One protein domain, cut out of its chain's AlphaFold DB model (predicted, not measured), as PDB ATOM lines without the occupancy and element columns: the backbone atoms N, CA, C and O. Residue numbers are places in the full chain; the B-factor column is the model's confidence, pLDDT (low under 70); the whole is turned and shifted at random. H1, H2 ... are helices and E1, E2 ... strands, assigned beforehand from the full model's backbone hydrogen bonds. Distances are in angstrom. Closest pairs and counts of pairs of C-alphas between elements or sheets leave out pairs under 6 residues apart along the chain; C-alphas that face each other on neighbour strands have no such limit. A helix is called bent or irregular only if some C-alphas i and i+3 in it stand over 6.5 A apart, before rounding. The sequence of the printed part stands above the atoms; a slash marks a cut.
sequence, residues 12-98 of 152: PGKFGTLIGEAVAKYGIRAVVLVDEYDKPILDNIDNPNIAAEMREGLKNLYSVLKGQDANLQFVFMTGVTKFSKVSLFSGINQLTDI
ATOM      1  N   PRO A  12      18.543 -33.166 -12.454       92.19
ATOM      2  CA  PRO A  12      19.739 -32.927 -13.264       92.19
ATOM      3  C   PRO A  12      20.587 -31.749 -12.760       92.19
ATOM      4  O   PRO A  12      21.805 -31.871 -12.624       92.19
ATOM      5  N   GLY A  13      19.956 -30.622 -12.419       92.69
ATOM      6  CA  GLY A  13      20.639 -29.448 -11.883       92.69
ATOM      7  C   GLY A  13      21.385 -29.741 -10.588       92.69
ATOM      8  O   GLY A  13      22.575 -29.443 -10.475       92.69
ATOM      9  N   LYS A  14      20.722 -30.415  -9.644       95.12
ATOM     10  CA  LYS A  14      21.339 -30.855  -8.385       95.12
ATOM     11  C   LYS A  14      22.515 -31.794  -8.615       95.12
ATOM     12  O   LYS A  14      23.521 -31.669  -7.922       95.12
ATOM     13  N   PHE A  15      22.416 -32.706  -9.581       95.38
ATOM     14  CA  PHE A  15      23.516 -33.608  -9.910       95.38
ATOM     15  C   PHE A  15      24.731 -32.848 -10.461       95.38
ATOM     16  O   PHE A  15      25.863 -33.109 -10.056       95.38
ATOM     17  N   GLY A  16      24.505 -31.845 -11.315       94.88
ATOM     18  CA  GLY A  16      25.571 -30.981 -11.827       94.88
ATOM     19  C   GLY A  16      26.232 -30.155 -10.725       94.88
ATOM     20  O   GLY A  16      27.459 -30.104 -10.647       94.88
ATOM     21  N   THR A  17      25.426 -29.568  -9.837       95.75
ATOM     22  CA  THR A  17      25.921 -28.840  -8.662       95.75
ATOM     23  C   THR A  17      26.746 -29.745  -7.755       95.75
ATOM     24  O   THR A  17      27.839 -29.353  -7.365       95.75
ATOM     25  N   LEU A  18      26.290 -30.973  -7.484       96.12
ATOM     26  CA  LEU A  18      27.028 -31.943  -6.670       96.12
ATOM     27  C   LEU A  18      28.433 -32.210  -7.229       96.12
ATOM     28  O   LEU A  18      29.406 -32.210  -6.476       96.12
ATOM     29  N   ILE A  19      28.550 -32.412  -8.546       96.25
ATOM     30  CA  ILE A  19      29.846 -32.624  -9.208       96.25
ATOM     31  C   ILE A  19      30.725 -31.374  -9.068       96.25
ATOM     32  O   ILE A  19      31.880 -31.477  -8.652       96.25
ATOM     33  N   GLY A  20      30.178 -30.192  -9.365       96.00
ATOM     34  CA  GLY A  20      30.911 -28.928  -9.266       96.00
ATOM     35  C   GLY A  20      31.398 -28.625  -7.845       96.00
ATOM     36  O   GLY A  20      32.550 -28.241  -7.652       96.00
ATOM     37  N   GLU A  21      30.555 -28.851  -6.838       96.38
ATOM     38  CA  GLU A  21      30.897 -28.662  -5.427       96.38
ATOM     39  C   GLU A  21      31.948 -29.665  -4.946       96.38
ATOM     40  O   GLU A  21      32.852 -29.288  -4.198       96.38
ATOM     41  N   ALA A  22      31.886 -30.923  -5.396       96.25
ATOM     42  CA  ALA A  22      32.911 -31.913  -5.086       96.25
ATOM     43  C   ALA A  22      34.285 -31.470  -5.615       96.25
ATOM     44  O   ALA A  22      35.266 -31.478  -4.867       96.25
ATOM     45  N   VAL A  23      34.352 -31.006  -6.866       97.19
ATOM     46  CA  VAL A  23      35.599 -30.492  -7.452       97.19
ATOM     47  C   VAL A  23      36.082 -29.242  -6.723       97.19
ATOM     48  O   VAL A  23      37.259 -29.156  -6.382       97.19
ATOM     49  N   ALA A  24      35.190 -28.297  -6.417       96.75
ATOM     50  CA  ALA A  24      35.548 -27.084  -5.684       96.75
ATOM     51  C   ALA A  24      36.099 -27.388  -4.280       96.75
ATOM     52  O   ALA A  24      37.029 -26.726  -3.821       96.75
ATOM     53  N   LYS A  25      35.549 -28.406  -3.605       97.44
ATOM     54  CA  LYS A  25      35.959 -28.805  -2.255       97.44
ATOM     55  C   LYS A  25      37.308 -29.521  -2.228       97.44
ATOM     56  O   LYS A  25      38.101 -29.268  -1.325       97.44
ATOM     57  N   TYR A  26      37.547 -30.437  -3.165       96.62
ATOM     58  CA  TYR A  26      38.738 -31.293  -3.144       96.62
ATOM     59  C   TYR A  26      39.849 -30.827  -4.095       96.62
ATOM     60  O   TYR A  26      40.963 -31.337  -4.021       96.62
ATOM     61  N   GLY A  27      39.571 -29.860  -4.976       95.56
ATOM     62  CA  GLY A  27      40.536 -29.309  -5.931       95.56
ATOM     63  C   GLY A  27      40.948 -30.282  -7.040       95.56
ATOM     64  O   GLY A  27      41.902 -30.013  -7.768       95.56
ATOM     65  N   ILE A  28      40.253 -31.412  -7.166       96.12
ATOM     66  CA  ILE A  28      40.529 -32.468  -8.140       96.12
ATOM     67  C   ILE A  28      39.254 -32.830  -8.894       96.12
ATOM     68  O   ILE A  28      38.152 -32.738  -8.352       96.12
ATOM     69  N   ARG A  29      39.412 -33.247 -10.153       96.56
ATOM     70  CA  ARG A  29      38.311 -33.706 -11.008       96.56
ATOM     71  C   ARG A  29      37.618 -34.931 -10.394       96.56
ATOM     72  O   ARG A  29      38.279 -35.819  -9.857       96.56
ATOM     73  N   ALA A  30      36.295 -34.987 -10.497       96.06
ATOM     74  CA  ALA A  30      35.468 -36.021  -9.886       96.06
ATOM     75  C   ALA A  30      35.428 -37.312 -10.719       96.06
ATOM     76  O   ALA A  30      35.444 -37.275 -11.948       96.06
ATOM     77  N   VAL A  31      35.315 -38.457 -10.048       94.69
ATOM     78  CA  VAL A  31      34.991 -39.742 -10.681       94.69
ATOM     79  C   VAL A  31      33.528 -40.060 -10.406       94.69
ATOM     80  O   VAL A  31      33.088 -39.970  -9.261       94.69
ATOM     81  N   VAL A  32      32.778 -40.434 -11.442       94.00
ATOM     82  CA  VAL A  32      31.376 -40.855 -11.317       94.00
ATOM     83  C   VAL A  32      31.275 -42.337 -11.647       94.00
ATOM     84  O   VAL A  32      31.634 -42.751 -12.745       94.00
ATOM     85  N   LEU A  33      30.771 -43.122 -10.697       93.62
ATOM     86  CA  LEU A  33      30.472 -44.540 -10.873       93.62
ATOM     87  C   LEU A  33      28.956 -44.711 -10.775       93.62
ATOM     88  O   LEU A  33      28.360 -44.312  -9.774       93.62
ATOM     89  N   VAL A  34      28.338 -45.259 -11.814       91.69
ATOM     90  CA  VAL A  34      26.900 -45.540 -11.844       91.69
ATOM     91  C   VAL A  34      26.712 -47.032 -11.990       91.69
ATOM     92  O   VAL A  34      27.029 -47.589 -13.038       91.69
ATOM     93  N   ASP A  35      26.180 -47.658 -10.951       90.94
ATOM     94  CA  ASP A  35      25.769 -49.049 -11.036       90.94
ATOM     95  C   ASP A  35      24.331 -49.176 -11.539       90.94
ATOM     96  O   ASP A  35      23.508 -48.288 -11.308       90.94
ATOM     97  N   GLU A  36      24.067 -50.261 -12.263       90.44
ATOM     98  CA  GLU A  36      22.781 -50.607 -12.875       90.44
ATOM     99  C   GLU A  36      22.040 -49.411 -13.513       90.44
ATOM    100  O   GLU A  36      20.873 -49.139 -13.216       90.44
ATOM    101  N   TYR A  37      22.704 -48.679 -14.418       89.38
ATOM    102  CA  TYR A  37      22.172 -47.422 -14.974       89.38
ATOM    103  C   TYR A  37      20.809 -47.565 -15.677       89.38
ATOM    104  O   TYR A  37      20.106 -46.574 -15.883       89.38
ATOM    105  N   ASP A  38      20.450 -48.772 -16.114       90.06
ATOM    106  CA  ASP A  38      19.222 -49.085 -16.836       90.06
ATOM    107  C   ASP A  38      18.146 -49.767 -15.983       90.06
ATOM    108  O   ASP A  38      17.041 -49.988 -16.489       90.06
ATOM    109  N   LYS A  39      18.408 -50.027 -14.693       91.81
ATOM    110  CA  LYS A  39      17.464 -50.704 -13.787       91.81
ATOM    111  C   LYS A  39      16.058 -50.096 -13.805       91.81
ATOM    112  O   LYS A  39      15.112 -50.850 -14.012       91.81
ATOM    113  N   PRO A  40      15.873 -48.758 -13.720       91.62
ATOM    114  CA  PRO A  40      14.526 -48.183 -13.682       91.62
ATOM    115  C   PRO A  40      13.708 -48.431 -14.959       91.62
ATOM    116  O   PRO A  40      12.479 -48.469 -14.910       91.62
ATOM    117  N   ILE A  41      14.371 -48.597 -16.110       91.69
ATOM    118  CA  ILE A  41      13.710 -48.951 -17.376       91.69
ATOM    119  C   ILE A  41      13.329 -50.432 -17.356       91.69
ATOM    120  O   ILE A  41      12.219 -50.777 -17.755       91.69
ATOM    121  N   LEU A  42      14.243 -51.294 -16.901       90.56
ATOM    122  CA  LEU A  42      14.045 -52.743 -16.852       90.56
ATOM    123  C   LEU A  42      12.931 -53.139 -15.880       90.56
ATOM    124  O   LEU A  42      12.079 -53.942 -16.249       90.56
ATOM    125  N   ASP A  43      12.869 -52.501 -14.711       92.81
ATOM    126  CA  ASP A  43      11.821 -52.725 -13.705       92.81
ATOM    127  C   ASP A  43      10.413 -52.378 -14.223       92.81
ATOM    128  O   ASP A  43       9.410 -52.815 -13.664       92.81
ATOM    129  N   ASN A  44      10.324 -51.594 -15.303       92.56
ATOM    130  CA  ASN A  44       9.070 -51.137 -15.895       92.56
ATOM    131  C   ASN A  44       8.874 -51.629 -17.336       92.56
ATOM    132  O   ASN A  44       8.033 -51.084 -18.050       92.56
ATOM    133  N   ILE A  45       9.619 -52.645 -17.788       88.12
ATOM    134  CA  ILE A  45       9.594 -53.095 -19.190       88.12
ATOM    135  C   ILE A  45       8.205 -53.566 -19.654       88.12
ATOM    136  O   ILE A  45       7.844 -53.363 -20.814       88.12
ATOM    137  N   ASP A  46       7.399 -54.101 -18.733       93.88
ATOM    138  CA  ASP A  46       6.018 -54.533 -18.981       93.88
ATOM    139  C   ASP A  46       5.026 -53.362 -19.093       93.88
ATOM    140  O   ASP A  46       3.881 -53.544 -19.510       93.88
ATOM    141  N   ASN A  47       5.452 -52.140 -18.753       95.44
ATOM    142  CA  ASN A  47       4.676 -50.915 -18.907       95.44
ATOM    143  C   ASN A  47       5.400 -49.923 -19.838       95.44
ATOM    144  O   ASN A  47       6.165 -49.071 -19.374       95.44
ATOM    145  N   PRO A  48       5.123 -49.968 -21.155       91.50
ATOM    146  CA  PRO A  48       5.847 -49.175 -22.148       91.50
ATOM    147  C   PRO A  48       5.820 -47.663 -21.906       91.50
ATOM    148  O   PRO A  48       6.796 -46.982 -22.219       91.50
ATOM    149  N   ASN A  49       4.728 -47.135 -21.344       94.69
ATOM    150  CA  ASN A  49       4.591 -45.703 -21.077       94.69
ATOM    151  C   ASN A  49       5.508 -45.271 -19.927       94.69
ATOM    152  O   ASN A  49       6.257 -44.309 -20.078       94.69
ATOM    153  N   ILE A  50       5.511 -46.024 -18.820       94.25
ATOM    154  CA  ILE A  50       6.402 -45.747 -17.684       94.25
ATOM    155  C   ILE A  50       7.861 -45.967 -18.096       94.25
ATOM    156  O   ILE A  50       8.707 -45.123 -17.818       94.25
ATOM    157  N   ALA A  51       8.170 -47.043 -18.825       91.31
ATOM    158  CA  ALA A  51       9.521 -47.285 -19.331       91.31
ATOM    159  C   ALA A  51      10.024 -46.147 -20.238       91.31
ATOM    160  O   ALA A  51      11.210 -45.810 -20.204       91.31
ATOM    161  N   ALA A  52       9.148 -45.546 -21.051       90.75
ATOM    162  CA  ALA A  52       9.491 -44.395 -21.881       90.75
ATOM    163  C   ALA A  52       9.766 -43.137 -21.041       90.75
ATOM    164  O   ALA A  52      10.771 -42.469 -21.285       90.75
ATOM    165  N   GLU A  53       8.939 -42.856 -20.031       93.00
ATOM    166  CA  GLU A  53       9.137 -41.732 -19.105       93.00
ATOM    167  C   GLU A  53      10.434 -41.889 -18.295       93.00
ATOM    168  O   GLU A  53      11.249 -40.967 -18.237       93.00
ATOM    169  N   MET A  54      10.691 -43.084 -17.747       92.12
ATOM    170  CA  MET A  54      11.938 -43.399 -17.038       92.12
ATOM    171  C   MET A  54      13.156 -43.203 -17.941       92.12
ATOM    172  O   MET A  54      14.160 -42.623 -17.528       92.12
ATOM    173  N   ARG A  55      13.065 -43.641 -19.202       89.44
ATOM    174  CA  ARG A  55      14.133 -43.452 -20.187       89.44
ATOM    175  C   ARG A  55      14.407 -41.972 -20.452       89.44
ATOM    176  O   ARG A  55      15.570 -41.586 -20.539       89.44
ATOM    177  N   GLU A  56      13.375 -41.144 -20.581       90.12
ATOM    178  CA  GLU A  56      13.539 -39.700 -20.777       90.12
ATOM    179  C   GLU A  56      14.143 -39.021 -19.538       90.12
ATOM    180  O   GLU A  56      15.103 -38.255 -19.660       90.12
ATOM    181  N   GLY A  57      13.664 -39.370 -18.341       91.25
ATOM    182  CA  GLY A  57      14.209 -38.876 -17.076       91.25
ATOM    183  C   GLY A  57      15.691 -39.216 -16.894       91.25
ATOM    184  O   GLY A  57      16.499 -38.332 -16.604       91.25
ATOM    185  N   LEU A  58      16.075 -40.474 -17.136       91.69
ATOM    186  CA  LEU A  58      17.468 -40.923 -17.061       91.69
ATOM    187  C   LEU A  58      18.348 -40.266 -18.128       91.69
ATOM    188  O   LEU A  58      19.473 -39.863 -17.834       91.69
ATOM    189  N   LYS A  59      17.840 -40.090 -19.353       88.31
ATOM    190  CA  LYS A  59      18.553 -39.353 -20.404       88.31
ATOM    191  C   LYS A  59      18.854 -37.920 -19.959       88.31
ATOM    192  O   LYS A  59      19.986 -37.462 -20.117       88.31
ATOM    193  N   ASN A  60      17.876 -37.232 -19.372       89.56
ATOM    194  CA  ASN A  60      18.063 -35.877 -18.856       89.56
ATOM    195  C   ASN A  60      19.072 -35.850 -17.700       89.56
ATOM    196  O   ASN A  60      19.976 -35.016 -17.708       89.56
ATOM    197  N   LEU A  61      18.985 -36.799 -16.765       91.81
ATOM    198  CA  LEU A  61      19.929 -36.928 -15.654       91.81
ATOM    199  C   LEU A  61      21.373 -37.113 -16.137       91.81
ATOM    200  O   LEU A  61      22.262 -36.366 -15.731       91.81
ATOM    201  N   TYR A  62      21.619 -38.073 -17.031       90.00
ATOM    202  CA  TYR A  62      22.974 -38.369 -17.498       90.00
ATOM    203  C   TYR A  62      23.510 -37.325 -18.482       90.00
ATOM    204  O   TYR A  62      24.727 -37.181 -18.606       90.00
ATOM    205  N   SER A  63      22.646 -36.537 -19.135       88.06
ATOM    206  CA  SER A  63      23.082 -35.447 -20.024       88.06
ATOM    207  C   SER A  63      23.935 -34.393 -19.307       88.06
ATOM    208  O   SER A  63      24.795 -33.767 -19.928       88.06
ATOM    209  N   VAL A  64      23.765 -34.263 -17.989       91.12
ATOM    210  CA  VAL A  64      24.554 -33.383 -17.116       91.12
ATOM    211  C   VAL A  64      26.043 -33.694 -17.195       91.12
ATOM    212  O   VAL A  64      26.854 -32.771 -17.182       91.12
ATOM    213  N   LEU A  65      26.414 -34.972 -17.333       90.88
ATOM    214  CA  LEU A  65      27.813 -35.403 -17.368       90.88
ATOM    215  C   LEU A  65      28.578 -34.739 -18.519       90.88
ATOM    216  O   LEU A  65      29.711 -34.310 -18.338       90.88
ATOM    217  N   LYS A  66      27.922 -34.541 -19.668       86.06
ATOM    218  CA  LYS A  66      28.495 -33.817 -20.810       86.06
ATOM    219  C   LYS A  66      28.792 -32.353 -20.482       86.06
ATOM    220  O   LYS A  66      29.810 -31.818 -20.904       86.06
ATOM    221  N   GLY A  67      27.908 -31.696 -19.730       87.62
ATOM    222  CA  GLY A  67      28.120 -30.320 -19.271       87.62
ATOM    223  C   GLY A  67      29.201 -30.196 -18.192       87.62
ATOM    224  O   GLY A  67      29.708 -29.103 -17.962       87.62
ATOM    225  N   GLN A  68      29.562 -31.306 -17.548       91.00
ATOM    226  CA  GLN A  68      30.551 -31.380 -16.475       91.00
ATOM    227  C   GLN A  68      31.896 -31.963 -16.940       91.00
ATOM    228  O   GLN A  68      32.723 -32.287 -16.097       91.00
ATOM    229  N   ASP A  69      32.153 -32.070 -18.249       89.00
ATOM    230  CA  ASP A  69      33.373 -32.690 -18.803       89.00
ATOM    231  C   ASP A  69      34.672 -32.120 -18.194       89.00
ATOM    232  O   ASP A  69      35.529 -32.866 -17.725       89.00
ATOM    233  N   ALA A  70      34.765 -30.792 -18.052       91.81
ATOM    234  CA  ALA A  70      35.912 -30.124 -17.420       91.81
ATOM    235  C   ALA A  70      36.104 -30.480 -15.929       91.81
ATOM    236  O   ALA A  70      37.207 -30.361 -15.394       91.81
ATOM    237  N   ASN A  71      35.037 -30.925 -15.264       94.38
ATOM    238  CA  ASN A  71      35.011 -31.296 -13.853       94.38
ATOM    239  C   ASN A  71      35.164 -32.809 -13.640       94.38
ATOM    240  O   ASN A  71      35.366 -33.243 -12.507       94.38
ATOM    241  N   LEU A  72      35.097 -33.626 -14.694       93.81
ATOM    242  CA  LEU A  72      35.091 -35.084 -14.593       93.81
ATOM    243  C   LEU A  72      36.446 -35.676 -14.967       93.81
ATOM    244  O   LEU A  72      37.019 -35.387 -16.014       93.81
ATOM    245  N   GLN A  73      36.988 -36.523 -14.097       94.00
ATOM    246  CA  GLN A  73      38.180 -37.321 -14.368       94.00
ATOM    247  C   GLN A  73      37.822 -38.514 -15.244       94.00
ATOM    248  O   GLN A  73      38.516 -38.811 -16.214       94.00
ATOM    249  N   PHE A  74      36.745 -39.194 -14.864       88.81
ATOM    250  CA  PHE A  74      36.323 -40.460 -15.433       88.81
ATOM    251  C   PHE A  74      34.862 -40.736 -15.062       88.81
ATOM    252  O   PHE A  74      34.422 -40.395 -13.961       88.81
ATOM    253  N   VAL A  75      34.126 -41.370 -15.974       90.06
ATOM    254  CA  VAL A  75      32.773 -41.875 -15.733       90.06
ATOM    255  C   VAL A  75      32.753 -43.360 -16.069       90.06
ATOM    256  O   VAL A  75      33.112 -43.741 -17.182       90.06
ATOM    257  N   PHE A  76      32.298 -44.179 -15.128       89.31
ATOM    258  CA  PHE A  76      32.078 -45.606 -15.323       89.31
ATOM    259  C   PHE A  76      30.620 -45.943 -15.066       89.31
ATOM    260  O   PHE A  76      30.048 -45.490 -14.076       89.31
ATOM    261  N   MET A  77      30.017 -46.727 -15.955       87.75
ATOM    262  CA  MET A  77      28.616 -47.111 -15.833       87.75
ATOM    263  C   MET A  77      28.458 -48.598 -16.133       87.75
ATOM    264  O   MET A  77      28.922 -49.063 -17.173       87.75
ATOM    265  N   THR A  78      27.782 -49.321 -15.246       88.06
ATOM    266  CA  THR A  78      27.443 -50.743 -15.392       88.06
ATOM    267  C   THR A  78      25.934 -50.902 -15.550       88.06
ATOM    268  O   THR A  78      25.148 -50.080 -15.086       88.06
ATOM    269  N   GLY A  79      25.515 -51.929 -16.282       86.62
ATOM    270  CA  GLY A  79      24.111 -52.182 -16.590       86.62
ATOM    271  C   GLY A  79      23.943 -53.490 -17.349       86.62
ATOM    272  O   GLY A  79      24.928 -54.141 -17.704       86.62
ATOM    273  N   VAL A  80      22.694 -53.869 -17.604       82.75
ATOM    274  CA  VAL A  80      22.371 -55.183 -18.186       82.75
ATOM    275  C   VAL A  80      22.194 -55.100 -19.704       82.75
ATOM    276  O   VAL A  80      22.513 -56.043 -20.431       82.75
ATOM    277  N   THR A  81      21.695 -53.976 -20.228       76.38
ATOM    278  CA  THR A  81      21.203 -53.892 -21.609       76.38
ATOM    279  C   THR A  81      21.910 -52.852 -22.479       76.38
ATOM    280  O   THR A  81      21.870 -51.635 -22.263       76.38
ATOM    281  N   LYS A  82      22.454 -53.334 -23.604       68.94
ATOM    282  CA  LYS A  82      23.035 -52.493 -24.666       68.94
ATOM    283  C   LYS A  82      22.007 -51.598 -25.365       68.94
ATOM    284  O   LYS A  82      22.354 -50.535 -25.869       68.94
ATOM    285  N   PHE A  83      20.736 -51.996 -25.402       65.06
ATOM    286  CA  PHE A  83      19.677 -51.176 -26.003       65.06
ATOM    287  C   PHE A  83      19.422 -49.894 -25.195       65.06
ATOM    288  O   PHE A  83      19.299 -48.802 -25.761       65.06
ATOM    289  N   SER A  84      19.418 -50.007 -23.863       70.06
ATOM    290  CA  SER A  84      19.315 -48.848 -22.976       70.06
ATOM    291  C   SER A  84      20.493 -47.906 -23.179       70.06
ATOM    292  O   SER A  84      20.293 -46.698 -23.210       70.06
ATOM    293  N   LYS A  85      21.686 -48.437 -23.477       70.31
ATOM    294  CA  LYS A  85      22.841 -47.619 -23.846       70.31
ATOM    295  C   LYS A  85      22.573 -46.736 -25.072       70.31
ATOM    296  O   LYS A  85      22.712 -45.518 -25.002       70.31
ATOM    297  N   VAL A  86      22.168 -47.329 -26.196       71.81
ATOM    298  CA  VAL A  86      21.942 -46.580 -27.450       71.81
ATOM    299  C   VAL A  86      20.861 -45.513 -27.269       71.81
ATOM    300  O   VAL A  86      20.991 -44.398 -27.771       71.81
ATOM    301  N   SER A  87      19.805 -45.829 -26.520       73.31
ATOM    302  CA  SER A  87      18.693 -44.902 -26.312       73.31
ATOM    303  C   SER A  87      19.015 -43.775 -25.317       73.31
ATOM    304  O   SER A  87      18.764 -42.608 -25.635       73.31
ATOM    305  N   LEU A  88      19.635 -44.085 -24.172       81.38
ATOM    306  CA  LEU A  88      20.008 -43.113 -23.136       81.38
ATOM    307  C   LEU A  88      21.165 -42.208 -23.567       81.38
ATOM    308  O   LEU A  88      21.125 -41.000 -23.332       81.38
ATOM    309  N   PHE A  89      22.169 -42.764 -24.245       74.75
ATOM    310  CA  PHE A  89      23.399 -42.041 -24.579       74.75
ATOM    311  C   PHE A  89      23.443 -41.535 -26.021       74.75
ATOM    312  O   PHE A  89      24.452 -40.983 -26.443       74.75
ATOM    313  N   SER A  90      22.331 -41.601 -26.759       68.69
ATOM    314  CA  SER A  90      22.191 -40.953 -28.076       68.69
ATOM    315  C   SER A  90      22.527 -39.449 -28.078       68.69
ATOM    316  O   SER A  90      22.857 -38.895 -29.121       68.69
ATOM    317  N   GLY A  91      22.444 -38.771 -26.924       62.97
ATOM    318  CA  GLY A  91      22.858 -37.369 -26.756       62.97
ATOM    319  C   GLY A  91      24.273 -37.164 -26.186       62.97
ATOM    320  O   GLY A  91      24.759 -36.026 -26.134       62.97
ATOM    321  N   ILE A  92      24.930 -38.243 -25.749       67.69
ATOM    322  CA  ILE A  92      26.209 -38.252 -25.029       67.69
ATOM    323  C   ILE A  92      27.205 -39.079 -25.849       67.69
ATOM    324  O   ILE A  92      27.374 -40.278 -25.656       67.69
ATOM    325  N   ASN A  93      27.897 -38.414 -26.771       63.53
ATOM    326  CA  ASN A  93      28.807 -39.078 -27.709       63.53
ATOM    327  C   ASN A  93      30.208 -39.357 -27.119       63.53
ATOM    328  O   ASN A  93      31.097 -39.754 -27.862       63.53
ATOM    329  N   GLN A  94      30.437 -39.102 -25.823       66.56
ATOM    330  CA  GLN A  94      31.745 -39.287 -25.167       66.56
ATOM    331  C   GLN A  94      31.924 -40.660 -24.496       66.56
ATOM    332  O   GLN A  94      33.015 -40.960 -24.020       66.56
ATOM    333  N   LEU A  95      30.879 -41.491 -24.415       68.56
ATOM    334  CA  LEU A  95      30.965 -42.778 -23.722       68.56
ATOM    335  C   LEU A  95      31.473 -43.880 -24.656       68.56
ATOM    336  O   LEU A  95      30.836 -44.209 -25.657       68.56
ATOM    337  N   THR A  96      32.586 -44.504 -24.277       69.19
ATOM    338  CA  THR A  96      33.135 -45.678 -24.967       69.19
ATOM    339  C   THR A  96      32.441 -46.953 -24.483       69.19
ATOM    340  O   THR A  96      32.207 -47.137 -23.291       69.19
ATOM    341  N   ASP A  97      32.070 -47.848 -25.403       71.88
ATOM    342  CA  ASP A  97      31.641 -49.207 -25.051       71.88
ATOM    343  C   ASP A  97      32.825 -50.130 -24.842       71.88
ATOM    344  O   ASP A  97      33.523 -50.437 -25.801       71.88
ATOM    345  N   ILE A  98      33.010 -50.595 -23.608       72.81
ATOM    346  CA  ILE A  98      34.047 -51.574 -23.275       72.81
ATOM    347  C   ILE A  98      33.472 -52.955 -22.925       72.81
ATOM    348  O   ILE A  98      34.215 -53.842 -22.526       72.81
TER     349      ILE A  98
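AT A GLANCE: This is residues 12 to 98 of the 152 residues of the protein "AAA-ATPase_like domain-containing protein" of Cylindrospermopsis raciborskii MVCC14 (UniProt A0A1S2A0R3). A long helix, H3, is the spine of an elongated body: H1 packs on its residues 60 to 67, H2 on its residues 50 to 55, and H4 crosses it at residues 55 to 63. E1 and E2 make a narrow ribbon of two parallel strands, with residues 18 to 24 of H1 near one end of it. The printed part has 87 residues, in the order H1 E1 H2 H3 E2 H4, mostly helix. It is compact, with a radius of gyration of the C-alphas of 13.7 A, and spans 45 by 27 by 20 A.

IN THESE COORDINATES: Find C-alpha 12 at (19.739, -32.927, -13.264); from there H1 runs 21.6 A to residue 26. E1 is residues 30 to 34, 13.0 A, and H2 residues 39 to 42. H3 runs 29.3 A from C-alpha 48 at (5.847, -49.175, -22.148) to residue 67. E2 follows at residues 72 to 77, 13.7 A. H4, residues 82 to 91, 15.3 A, ends at (22.858, -37.369, -26.756) and is irregular: C-alphas 88 and 91 are 7.4 A apart.

HOW THE PARTS SIT: Start at H3, the hub. H1 touches it with residues 12 to 16 alone, the closest C-alphas being Pro 12 and Leu 61, 4.7 A. H2 touches it, closest at C-alphas 41 and 51, 4.9 A. H4 touches it at a steep tilt of 52 degrees, closest at C-alphas 59 and 88, 4.9 A. E1 and E2 are parallel; look at N 34 and O 76, 2.8 A. E1, H2 H3, E2 form a strand-helix-strand unit, two parallel neighbour strands with helices between, its crossover right-handed. Every O i to N i+4 pair is within hydrogen-bond range in H1, 12 of 16 in H3 and 5 of 6 in H4; H2 is too short for one.

THE WHOLE: C-alphas 27 and 46 are the farthest apart, 44.7 A. The printed part has no cut, and its five links are tight. Look for pLDDT under 70 at residues 82 to 83 and 90 to 96.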